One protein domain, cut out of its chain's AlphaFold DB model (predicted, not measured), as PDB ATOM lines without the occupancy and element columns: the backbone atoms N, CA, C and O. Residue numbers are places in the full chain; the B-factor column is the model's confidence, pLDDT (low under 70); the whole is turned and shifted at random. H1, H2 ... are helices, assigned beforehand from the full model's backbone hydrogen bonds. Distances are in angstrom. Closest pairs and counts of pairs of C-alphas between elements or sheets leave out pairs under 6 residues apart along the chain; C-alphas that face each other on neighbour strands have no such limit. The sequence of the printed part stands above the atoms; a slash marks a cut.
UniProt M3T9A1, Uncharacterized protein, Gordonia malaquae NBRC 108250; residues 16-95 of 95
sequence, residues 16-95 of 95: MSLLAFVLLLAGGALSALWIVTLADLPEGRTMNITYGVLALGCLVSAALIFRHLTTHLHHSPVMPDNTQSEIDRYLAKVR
ATOM      1  N   MET A  16     -42.085   9.635 -14.902       83.31
ATOM      2  CA  MET A  16     -41.710   8.248 -15.129       83.31
ATOM      3  C   MET A  16     -41.576   7.421 -13.833       83.31
ATOM      4  O   MET A  16     -41.874   6.231 -13.850       83.31
ATOM      5  N   SER A  17     -41.193   8.038 -12.706       82.06
ATOM      6  CA  SER A  17     -41.179   7.407 -11.372       82.06
ATOM      7  C   SER A  17     -42.600   7.079 -10.908       82.06
ATOM      8  O   SER A  17     -42.877   5.960 -10.478       82.06
ATOM      9  N   LEU A  18     -43.537   8.017 -11.101       86.44
ATOM     10  CA  LEU A  18     -44.956   7.790 -10.821       86.44
ATOM     11  C   LEU A  18     -45.517   6.655 -11.686       86.44
ATOM     12  O   LEU A  18     -46.211   5.778 -11.178       86.44
ATOM     13  N   LEU A  19     -45.186   6.640 -12.980       89.88
ATOM     14  CA  LEU A  19     -45.595   5.563 -13.877       89.88
ATOM     15  C   LEU A  19     -45.054   4.206 -13.402       89.88
ATOM     16  O   LEU A  19     -45.817   3.246 -13.315       89.88
ATOM     17  N   ALA A  20     -43.769   4.128 -13.045       89.62
ATOM     18  CA  ALA A  20     -43.164   2.908 -12.514       89.62
ATOM     19  C   ALA A  20     -43.848   2.434 -11.226       89.62
ATOM     20  O   ALA A  20     -44.092   1.240 -11.062       89.62
ATOM     21  N   PHE A  21     -44.216   3.364 -10.343       89.38
ATOM     22  CA  PHE A  21     -44.959   3.057  -9.127       89.38
ATOM     23  C   PHE A  21     -46.361   2.505  -9.426       89.38
ATOM     24  O   PHE A  21     -46.755   1.485  -8.866       89.38
ATOM     25  N   VAL A  22     -47.098   3.117 -10.357       94.94
ATOM     26  CA  VAL A  22     -48.412   2.611 -10.784       94.94
ATOM     27  C   VAL A  22     -48.291   1.224 -11.417       94.94
ATOM     28  O   VAL A  22     -49.090   0.344 -11.101       94.94
ATOM     29  N   LEU A  23     -47.276   0.990 -12.256       95.31
ATOM     30  CA  LEU A  23     -47.013  -0.333 -12.827       95.31
ATOM     31  C   LEU A  23     -46.684  -1.366 -11.748       95.31
ATOM     32  O   LEU A  23     -47.136  -2.502 -11.853       95.31
ATOM     33  N   LEU A  24     -45.935  -0.990 -10.710       96.25
ATOM     34  CA  LEU A  24     -45.641  -1.872  -9.583       96.25
ATOM     35  C   LEU A  24     -46.928  -2.287  -8.855       96.25
ATOM     36  O   LEU A  24     -47.134  -3.475  -8.608       96.25
ATOM     37  N   LEU A  25     -47.812  -1.329  -8.553       97.06
ATOM     38  CA  LEU A  25     -49.095  -1.603  -7.896       97.06
ATOM     39  C   LEU A  25     -50.012  -2.466  -8.768       97.06
ATOM     40  O   LEU A  25     -50.568  -3.456  -8.290       97.06
ATOM     41  N   ALA A  26     -50.141  -2.123 -10.052       97.25
ATOM     42  CA  ALA A  26     -50.929  -2.894 -11.007       97.25
ATOM     43  C   ALA A  26     -50.372  -4.316 -11.166       97.25
ATOM     44  O   ALA A  26     -51.129  -5.281 -11.102       97.25
ATOM     45  N   GLY A  27     -49.050  -4.455 -11.296       96.69
ATOM     46  CA  GLY A  27     -48.363  -5.740 -11.361       96.69
ATOM     47  C   GLY A  27     -48.618  -6.592 -10.121       96.69
ATOM     48  O   GLY A  27     -48.982  -7.754 -10.260       96.69
ATOM     49  N   GLY A  28     -48.532  -6.006  -8.922       96.50
ATOM     50  CA  GLY A  28     -48.846  -6.695  -7.668       96.50
ATOM     51  C   GLY A  28     -50.306  -7.155  -7.575       96.50
ATOM     52  O   GLY A  28     -50.568  -8.301  -7.206       96.50
ATOM     53  N   ALA A  29     -51.262  -6.309  -7.969       97.38
ATOM     54  CA  ALA A  29     -52.679  -6.681  -8.009       97.38
ATOM     55  C   ALA A  29     -52.947  -7.816  -9.016       97.38
ATOM     56  O   ALA A  29     -53.661  -8.773  -8.711       97.38
ATOM     57  N   LEU A  30     -52.327  -7.754 -10.196       97.31
ATOM     58  CA  LEU A  30     -52.414  -8.804 -11.211       97.31
ATOM     59  C   LEU A  30     -51.740 -10.103 -10.751       97.31
ATOM     60  O   LEU A  30     -52.260 -11.178 -11.036       97.31
ATOM     61  N   SER A  31     -50.637 -10.035  -9.995       96.12
ATOM     62  CA  SER A  31     -50.020 -11.215  -9.375       96.12
ATOM     63  C   SER A  31     -50.967 -11.892  -8.386       96.12
ATOM     64  O   SER A  31     -51.047 -13.118  -8.370       96.12
ATOM     65  N   ALA A  32     -51.722 -11.124  -7.597       95.94
ATOM     66  CA  ALA A  32     -52.725 -11.691  -6.699       95.94
ATOM     67  C   ALA A  32     -53.830 -12.422  -7.481       95.94
ATOM     68  O   ALA A  32     -54.155 -13.564  -7.160       95.94
ATOM     69  N   LEU A  33     -54.351 -11.817  -8.556       95.06
ATOM     70  CA  LEU A  33     -55.330 -12.467  -9.440       95.06
ATOM     71  C   LEU A  33     -54.757 -13.706 -10.141       95.06
ATOM     72  O   LEU A  33     -55.452 -14.708 -10.316       95.06
ATOM     73  N   TRP A  34     -53.475 -13.680 -10.503       95.88
ATOM     74  CA  TRP A  34     -52.800 -14.841 -11.069       95.88
ATOM     75  C   TRP A  34     -52.750 -16.010 -10.076       95.88
ATOM     76  O   TRP A  34     -53.067 -17.138 -10.444       95.88
ATOM     77  N   ILE A  35     -52.445 -15.739  -8.802       94.75
ATOM     78  CA  ILE A  35     -52.458 -16.757  -7.742       94.75
ATOM     79  C   ILE A  35     -53.866 -17.324  -7.539       94.75
ATOM     80  O   ILE A  35     -54.019 -18.536  -7.427       94.75
ATOM     81  N   VAL A  36     -54.900 -16.478  -7.541       94.56
ATOM     82  CA  VAL A  36     -56.294 -16.939  -7.425       94.56
ATOM     83  C   VAL A  36     -56.652 -17.871  -8.584       94.56
ATOM     84  O   VAL A  36     -57.128 -18.978  -8.366       94.56
ATOM     85  N   THR A  37     -56.338 -17.478  -9.817       94.19
ATOM     86  CA  THR A  37     -56.653 -18.290 -11.005       94.19
ATOM     87  C   THR A  37     -55.809 -19.560 -11.141       94.19
ATOM     88  O   THR A  37     -56.156 -20.421 -11.946       94.19
ATOM     89  N   LEU A  38     -54.711 -19.713 -10.385       93.06
ATOM     90  CA  LEU A  38     -53.999 -20.997 -10.290       93.06
ATOM     91  C   LEU A  38     -54.852 -22.054  -9.580       93.06
ATOM     92  O   LEU A  38     -54.732 -23.234  -9.902       93.06
ATOM     93  N   ALA A  39     -55.708 -21.647  -8.636       91.19
ATOM     94  CA  ALA A  39     -56.576 -22.565  -7.902       91.19
ATOM     95  C   ALA A  39     -57.698 -23.151  -8.779       91.19
ATOM     96  O   ALA A  39     -58.115 -24.281  -8.547       91.19
ATOM     97  N   ASP A  40     -58.120 -22.426  -9.820       91.38
ATOM     98  CA  ASP A  40     -59.195 -22.826 -10.743       91.38
ATOM     99  C   ASP A  40     -58.697 -23.668 -11.935       91.38
ATOM    100  O   ASP A  40     -59.403 -23.874 -12.925       91.38
ATOM    101  N   LEU A  41     -57.446 -24.135 -11.907       90.50
ATOM    102  CA  LEU A  41     -56.919 -24.986 -12.969       90.50
ATOM    103  C   LEU A  41     -57.534 -26.399 -12.900       90.50
ATOM    104  O   LEU A  41     -57.607 -26.984 -11.822       90.50
ATOM    105  N   PRO A  42     -57.909 -26.999 -14.051       90.62
ATOM    106  CA  PRO A  42     -57.577 -26.568 -15.414       90.62
ATOM    107  C   PRO A  42     -58.587 -25.615 -16.081       90.62
ATOM    108  O   PRO A  42     -58.268 -25.072 -17.139       90.62
ATOM    109  N   GLU A  43     -59.772 -25.418 -15.509       90.00
ATOM    110  CA  GLU A  43     -60.898 -24.696 -16.124       90.00
ATOM    111  C   GLU A  43     -60.567 -23.214 -16.387       90.00
ATOM    112  O   GLU A  43     -60.889 -22.675 -17.447       90.00
ATOM    113  N   GLY A  44     -59.811 -22.581 -15.486       88.19
ATOM    114  CA  GLY A  44     -59.368 -21.187 -15.573       88.19
ATOM    115  C   GLY A  44     -58.090 -20.933 -16.386       88.19
ATOM    116  O   GLY A  44     -57.523 -19.842 -16.287       88.19
ATOM    117  N   ARG A  45     -57.596 -21.898 -17.182       92.69
ATOM    118  CA  ARG A  45     -56.261 -21.829 -17.824       92.69
ATOM    119  C   ARG A  45     -56.002 -20.534 -18.595       92.69
ATOM    120  O   ARG A  45     -54.921 -19.964 -18.470       92.69
ATOM    121  N   THR A  46     -56.964 -20.068 -19.389       95.00
ATOM    122  CA  THR A  46     -56.794 -18.847 -20.190       95.00
ATOM    123  C   THR A  46     -56.587 -17.629 -19.293       95.00
ATOM    124  O   THR A  46     -55.617 -16.900 -19.482       95.00
ATOM    125  N   MET A  47     -57.433 -17.454 -18.271       94.56
ATOM    126  CA  MET A  47     -57.322 -16.342 -17.318       94.56
ATOM    127  C   MET A  47     -56.026 -16.413 -16.514       94.56
ATOM    128  O   MET A  47     -55.378 -15.389 -16.307       94.56
ATOM    129  N   ASN A  48     -55.605 -17.623 -16.133       96.06
ATOM    130  CA  ASN A  48     -54.334 -17.834 -15.456       96.06
ATOM    131  C   ASN A  48     -53.148 -17.313 -16.278       96.06
ATOM    132  O   ASN A  48     -52.345 -16.527 -15.779       96.06
ATOM    133  N   ILE A  49     -53.070 -17.692 -17.556       96.12
ATOM    134  CA  ILE A  49     -51.999 -17.232 -18.447       96.12
ATOM    135  C   ILE A  49     -52.078 -15.713 -18.635       96.12
ATOM    136  O   ILE A  49     -51.054 -15.037 -18.556       96.12
ATOM    137  N   THR A  50     -53.276 -15.161 -18.844       96.56
ATOM    138  CA  THR A  50     -53.463 -13.717 -19.037       96.56
ATOM    139  C   THR A  50     -52.969 -12.915 -17.835       96.56
ATOM    140  O   THR A  50     -52.153 -12.009 -18.009       96.56
ATOM    141  N   TYR A  51     -53.405 -13.253 -16.618       96.88
ATOM    142  CA  TYR A  51     -52.964 -12.536 -15.421       96.88
ATOM    143  C   TYR A  51     -51.476 -12.735 -15.143       96.88
ATOM    144  O   TYR A  51     -50.810 -11.769 -14.776       96.88
ATOM    145  N   GLY A  52     -50.930 -13.928 -15.393       95.50
ATOM    146  CA  GLY A  52     -49.497 -14.183 -15.254       95.50
ATOM    147  C   GLY A  52     -48.646 -13.325 -16.190       95.50
ATOM    148  O   GLY A  52     -47.691 -12.686 -15.748       95.50
ATOM    149  N   VAL A  53     -49.016 -13.242 -17.473       97.69
ATOM    150  CA  VAL A  53     -48.297 -12.423 -18.463       97.69
ATOM    151  C   VAL A  53     -48.408 -10.934 -18.141       97.69
ATOM    152  O   VAL A  53     -47.400 -10.228 -18.186       97.69
ATOM    153  N   LEU A  54     -49.602 -10.446 -17.787       97.69
ATOM    154  CA  LEU A  54     -49.796  -9.036 -17.439       97.69
ATOM    155  C   LEU A  54     -49.030  -8.657 -16.167       97.69
ATOM    156  O   LEU A  54     -48.350  -7.632 -16.150       97.69
ATOM    157  N   ALA A  55     -49.087  -9.494 -15.127       97.12
ATOM    158  CA  ALA A  55     -48.346  -9.276 -13.891       97.12
ATOM    159  C   ALA A  55     -46.838  -9.201 -14.156       97.12
ATOM    160  O   ALA A  55     -46.179  -8.251 -13.733       97.12
ATOM    161  N   LEU A  56     -46.304 -10.167 -14.911       97.50
ATOM    162  CA  LEU A  56     -44.892 -10.200 -15.266       97.50
ATOM    163  C   LEU A  56     -44.484  -8.956 -16.064       97.50
ATOM    164  O   LEU A  56     -43.483  -8.324 -15.733       97.50
ATOM    165  N   GLY A  57     -45.272  -8.580 -17.075       97.81
ATOM    166  CA  GLY A  57     -45.019  -7.394 -17.891       97.81
ATOM    167  C   GLY A  57     -44.951  -6.121 -17.049       97.81
ATOM    168  O   GLY A  57     -43.965  -5.390 -17.116       97.81
ATOM    169  N   CYS A  58     -45.948  -5.890 -16.193       97.12
ATOM    170  CA  CYS A  58     -45.985  -4.725 -15.311       97.12
ATOM    171  C   CYS A  58     -44.787  -4.675 -14.350       97.12
ATOM    172  O   CYS A  58     -44.144  -3.631 -14.236       97.12
ATOM    173  N   LEU A  59     -44.457  -5.792 -13.694       96.50
ATOM    174  CA  LEU A  59     -43.364  -5.846 -12.717       96.50
ATOM    175  C   LEU A  59     -41.990  -5.657 -13.371       96.50
ATOM    176  O   LEU A  59     -41.168  -4.893 -12.862       96.50
ATOM    177  N   VAL A  60     -41.743  -6.301 -14.516       97.69
ATOM    178  CA  VAL A  60     -40.478  -6.155 -15.252       97.69
ATOM    179  C   VAL A  60     -40.322  -4.727 -15.771       97.69
ATOM    180  O   VAL A  60     -39.263  -4.125 -15.594       97.69
ATOM    181  N   SER A  61     -41.370  -4.148 -16.358       95.38
ATOM    182  CA  SER A  61     -41.335  -2.764 -16.832       95.38
ATOM    183  C   SER A  61     -41.110  -1.767 -15.691       95.38
ATOM    184  O   SER A  61     -40.259  -0.889 -15.830       95.38
ATOM    185  N   ALA A  62     -41.788  -1.924 -14.548       93.56
ATOM    186  CA  ALA A  62     -41.549  -1.090 -13.367       93.56
ATOM    187  C   ALA A  62     -40.089  -1.179 -12.896       93.56
ATOM    188  O   ALA A  62     -39.445  -0.152 -12.681       93.56
ATOM    189  N   ALA A  63     -39.543  -2.395 -12.793       94.25
ATOM    190  CA  ALA A  63     -38.163  -2.620 -12.368       94.25
ATOM    191  C   ALA A  63     -37.145  -1.973 -13.319       94.25
ATOM    192  O   ALA A  63     -36.177  -1.363 -12.865       94.25
ATOM    193  N   LEU A  64     -37.367  -2.064 -14.633       94.06
ATOM    194  CA  LEU A  64     -36.503  -1.439 -15.635       94.06
ATOM    195  C   LEU A  64     -36.534   0.087 -15.549       94.06
ATOM    196  O   LEU A  64     -35.474   0.713 -15.602       94.06
ATOM    197  N   ILE A  65     -37.719   0.681 -15.384       89.75
ATOM    198  CA  ILE A  65     -37.858   2.133 -15.244       89.75
ATOM    199  C   ILE A  65     -37.161   2.604 -13.969       89.75
ATOM    200  O   ILE A  65     -36.326   3.502 -14.038       89.75
ATOM    201  N   PHE A  66     -37.438   1.978 -12.821       88.25
ATOM    202  CA  PHE A  66     -36.771   2.345 -11.573       88.25
ATOM    203  C   PHE A  66     -35.262   2.173 -11.664       88.25
ATOM    204  O   PHE A  66     -34.531   3.068 -11.256       88.25
ATOM    205  N   ARG A  67     -34.774   1.075 -12.252       89.31
ATOM    206  CA  ARG A  67     -33.339   0.878 -12.470       89.31
ATOM    207  C   ARG A  67     -32.746   2.012 -13.297       89.31
ATOM    208  O   ARG A  67     -31.732   2.567 -12.891       89.31
ATOM    209  N   HIS A  68     -33.372   2.356 -14.422       87.44
ATOM    210  CA  HIS A  68     -32.898   3.422 -15.298       87.44
ATOM    211  C   HIS A  68     -32.856   4.771 -14.572       87.44
ATOM    212  O   HIS A  68     -31.840   5.461 -14.623       87.44
ATOM    213  N   LEU A  69     -33.921   5.112 -13.841       82.12
ATOM    214  CA  LEU A  69     -33.991   6.339 -13.052       82.12
ATOM    215  C   LEU A  69     -32.889   6.371 -11.990       82.12
ATOM    216  O   LEU A  69     -32.138   7.334 -11.943       82.12
ATOM    217  N   THR A  70     -32.705   5.305 -11.214       79.25
ATOM    218  CA  THR A  70     -31.666   5.246 -10.174       79.25
ATOM    219  C   THR A  70     -30.245   5.326 -10.744       79.25
ATOM    220  O   THR A  70     -29.352   5.834 -10.076       79.25
ATOM    221  N   THR A  71     -30.002   4.839 -11.967       80.06
ATOM    222  CA  THR A  71     -28.667   4.908 -12.591       80.06
ATOM    223  C   THR A  71     -28.376   6.225 -13.309       80.06
ATOM    224  O   THR A  71     -27.208   6.538 -13.517       80.06
ATOM    225  N   HIS A  72     -29.402   6.968 -13.732       73.12
ATOM    226  CA  HIS A  72     -29.237   8.177 -14.551       73.12
ATOM    227  C   HIS A  72     -29.619   9.475 -13.839       73.12
ATOM    228  O   HIS A  72     -29.200  10.550 -14.269       73.12
ATOM    229  N   LEU A  73     -30.388   9.402 -12.756       67.31
ATOM    230  CA  LEU A  73     -30.697  10.546 -11.917       67.31
ATOM    231  C   LEU A  73     -29.666  10.615 -10.790       67.31
ATOM    232  O   LEU A  73     -29.571   9.712  -9.968       67.31
ATOM    233  N   HIS A  74     -28.930  11.727 -10.713       61.59
ATOM    234  CA  HIS A  74     -28.015  12.039  -9.601       61.59
ATOM    235  C   HIS A  74     -28.756  12.444  -8.309       61.59
ATOM    236  O   HIS A  74     -28.146  12.959  -7.378       61.59
ATOM    237  N   HIS A  75     -30.067  12.214  -8.282       59.03
ATOM    238  CA  HIS A  75     -31.026  12.654  -7.286       59.03
ATOM    239  C   HIS A  75     -32.101  11.588  -7.125       59.03
ATOM    240  O   HIS A  75     -32.424  10.871  -8.078       59.03
ATOM    241  N   SER A  76     -32.601  11.419  -5.902       55.34
ATOM    242  CA  SER A  76     -33.505  10.314  -5.592       55.34
ATOM    243  C   SER A  76     -34.834  10.469  -6.351       55.34
ATOM    244  O   SER A  76     -35.483  11.504  -6.240       55.34
ATOM    245  N   PRO A  77     -35.306   9.446  -7.089       53.72
ATOM    246  CA  PRO A  77     -36.550   9.520  -7.867       53.72
ATOM    247  C   PRO A  77     -37.835   9.546  -7.019       53.72
ATOM    248  O   PRO A  77     -38.935   9.590  -7.575       53.72
ATOM    249  N   VAL A  78     -37.714   9.438  -5.692       55.22
ATOM    250  CA  VAL A  78     -38.835   9.400  -4.734       55.22
ATOM    251  C   VAL A  78     -38.576  10.286  -3.508       55.22
ATOM    252  O   VAL A  78     -39.523  10.724  -2.859       55.22
ATOM    253  N   MET A  79     -37.313  10.562  -3.177       54.56
ATOM    254  CA  MET A  79     -36.938  11.333  -1.992       54.56
ATOM    255  C   MET A  79     -36.507  12.748  -2.404       54.56
ATOM    256  O   MET A  79     -35.851  12.875  -3.437       54.56
ATOM    257  N   PRO A  80     -36.860  13.796  -1.632       56.97
ATOM    258  CA  PRO A  80     -36.353  15.139  -1.881       56.97
ATOM    259  C   PRO A  80     -34.829  15.138  -1.908       56.97
ATOM    260  O   PRO A  80     -34.181  14.331  -1.231       56.97
ATOM    261  N   ASP A  81     -34.276  16.016  -2.729       59.22
ATOM    262  CA  ASP A  81     -32.856  16.036  -3.000       59.22
ATOM    263  C   ASP A  81     -32.132  16.647  -1.798       59.22
ATOM    264  O   ASP A  81     -32.487  17.711  -1.302       59.22
ATOM    265  N   ASN A  82     -31.090  15.990  -1.292       57.50
ATOM    266  CA  ASN A  82     -30.249  16.598  -0.258       57.50
ATOM    267  C   ASN A  82     -29.152  17.448  -0.912       57.50
ATOM    268  O   ASN A  82     -27.970  17.303  -0.596       57.50
ATOM    269  N   THR A  83     -29.525  18.268  -1.895       64.31
ATOM    270  CA  THR A  83     -28.601  19.204  -2.534       64.31
ATOM    271  C   THR A  83     -28.322  20.362  -1.586       64.31
ATOM    272  O   THR A  83     -29.178  20.781  -0.807       64.31
ATOM    273  N   GLN A  84     -27.108  20.911  -1.651       65.38
ATOM    274  CA  GLN A  84     -26.712  22.017  -0.779       65.38
ATOM    275  C   GLN A  84     -27.635  23.238  -0.929       65.38
ATOM    276  O   GLN A  84     -27.926  23.897   0.063       65.38
ATOM    277  N   SER A  85     -28.174  23.473  -2.132       68.38
ATOM    278  CA  SER A  85     -29.171  24.516  -2.396       68.38
ATOM    279  C   SER A  85     -30.501  24.267  -1.670       68.38
ATOM    280  O   SER A  85     -31.073  25.206  -1.110       68.38
ATOM    281  N   GLU A  86     -30.993  23.022  -1.631       68.19
ATOM    282  CA  GLU A  86     -32.228  22.681  -0.919       68.19
ATOM    283  C   GLU A  86     -32.028  22.779   0.603       68.19
ATOM    284  O   GLU A  86     -32.862  23.367   1.295       68.19
ATOM    285  N   ILE A  87     -30.882  22.313   1.119       75.50
ATOM    286  CA  ILE A  87     -30.496  22.448   2.535       75.50
ATOM    287  C   ILE A  87     -30.434  23.924   2.945       75.50
ATOM    288  O   ILE A  87     -31.033  24.303   3.953       75.50
ATOM    289  N   ASP A  88     -29.760  24.770   2.161       77.81
ATOM    290  CA  ASP A  88     -29.634  26.203   2.438       77.81
ATOM    291  C   ASP A  88     -31.007  26.894   2.433       77.81
ATOM    292  O   ASP A  88     -31.299  27.711   3.311       77.81
ATOM    293  N   ARG A  89     -31.900  26.512   1.507       75.56
ATOM    294  CA  ARG A  89     -33.295  26.977   1.491       75.56
ATOM    295  C   ARG A  89     -34.061  26.536   2.743       75.56
ATOM    296  O   ARG A  89     -34.787  27.353   3.314       75.56
ATOM    297  N   TYR A  90     -33.941  25.275   3.170       75.75
ATOM    298  CA  TYR A  90     -34.598  24.793   4.392       75.75
ATOM    299  C   TYR A  90     -34.082  25.538   5.625       75.75
ATOM    300  O   TYR A  90     -34.883  26.023   6.424       75.75
ATOM    301  N   LEU A  91     -32.765  25.699   5.757       81.38
ATOM    302  CA  LEU A  91     -32.150  26.403   6.882       81.38
ATOM    303  C   LEU A  91     -32.537  27.887   6.920       81.38
ATOM    304  O   LEU A  91     -32.804  28.410   7.999       81.38
ATOM    305  N   ALA A  92     -32.647  28.549   5.767       84.12
ATOM    306  CA  ALA A  92     -33.105  29.936   5.678       84.12
ATOM    307  C   ALA A  92     -34.580  30.128   6.075       84.12
ATOM    308  O   ALA A  92     -34.971  31.235   6.426       84.12
ATOM    309  N   LYS A  93     -35.410  29.078   6.008       78.25
ATOM    310  CA  LYS A  93     -36.832  29.139   6.381       78.25
ATOM    311  C   LYS A  93     -37.077  28.891   7.872       78.25
ATOM    312  O   LYS A  93     -38.108  29.311   8.392       78.25
ATOM    313  N   VAL A  94     -36.183  28.153   8.531       79.31
ATOM    314  CA  VAL A  94     -36.308  27.768   9.952       79.31
ATOM    315  C   VAL A  94     -35.542  28.725  10.877       79.31
ATOM    316  O   VAL A  94     -35.794  28.741  12.081       79.31
ATOM    317  N   ARG A  95     -34.624  29.524  10.327       52.62
ATOM    318  CA  ARG A  95     -33.906  30.592  11.032       52.62
ATOM    319  C   ARG A  95     -34.666  31.912  10.974       52.62
ATOM    320  O   ARG A  95     -34.600  32.637  11.990       52.62
TER     321      ARG A  95
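AT A GLANCE: This is residues 16 to 95 of the 95 residues of an uncharacterized protein of Gordonia malaquae NBRC 108250 (UniProt M3T9A1). Going along the printed part from its first residue, you meet a long helical hairpin, H1 and H2 side by side, and then a loose link that leads to a short third helix, H3, sticking out alone far past the hairpin's open end. The hairpin and this arm together make the long axis. The printed part has 80 residues with three named helices, in the order H1, H2, H3, and no named strand; its class is all helix. It is extended, with a radius of gyration of the C-alphas of 19.6 A, and it spans 67 by 25 by 13 A.

HOW THE PARTS SIT: Start with H1, residues 16 to 39, and H2, residues 45 to 72, a helical hairpin. They touch, and their closest C-alphas, those of Gly 27 and Ala 55, are 4.3 A apart. They run opposite ways at a shallow tilt of 26 degrees. Further on, H3, residues 84 to 94, is apart from both H1 and H2. Residues 84 to 95, of which 84 to 94 belong to H3, stand free. In H2 and H3 every O i to N i+4 pair is within hydrogen-bond range; in H1, 19 of 20 are.

IN THESE COORDINATES: Find C-alpha 16 at (-41.710, 8.248, -15.129); from there H1 runs 35.0 A to C-alpha 39. Look next at C-alpha 45 at (-56.261, -21.829, -17.824), where H2 begins; it runs 40.5 A to C-alpha 72. H3 begins at Gln 84 and ends 15.5 A away at C-alpha 94, at (-36.308, 27.768, 9.952).

THE WHOLE: The C-alphas farthest apart, those of Pro 42 and Arg 95, are 67.3 A apart. The printed part has no cut. The link from H1 to H2 is tight, with 5 residues, and that from H2 to H3 is long, with 11. In the B-factor column you will find pLDDT under 70 at residues 73 to 86 and residue 95; the mean of the printed part of this model is 85.1.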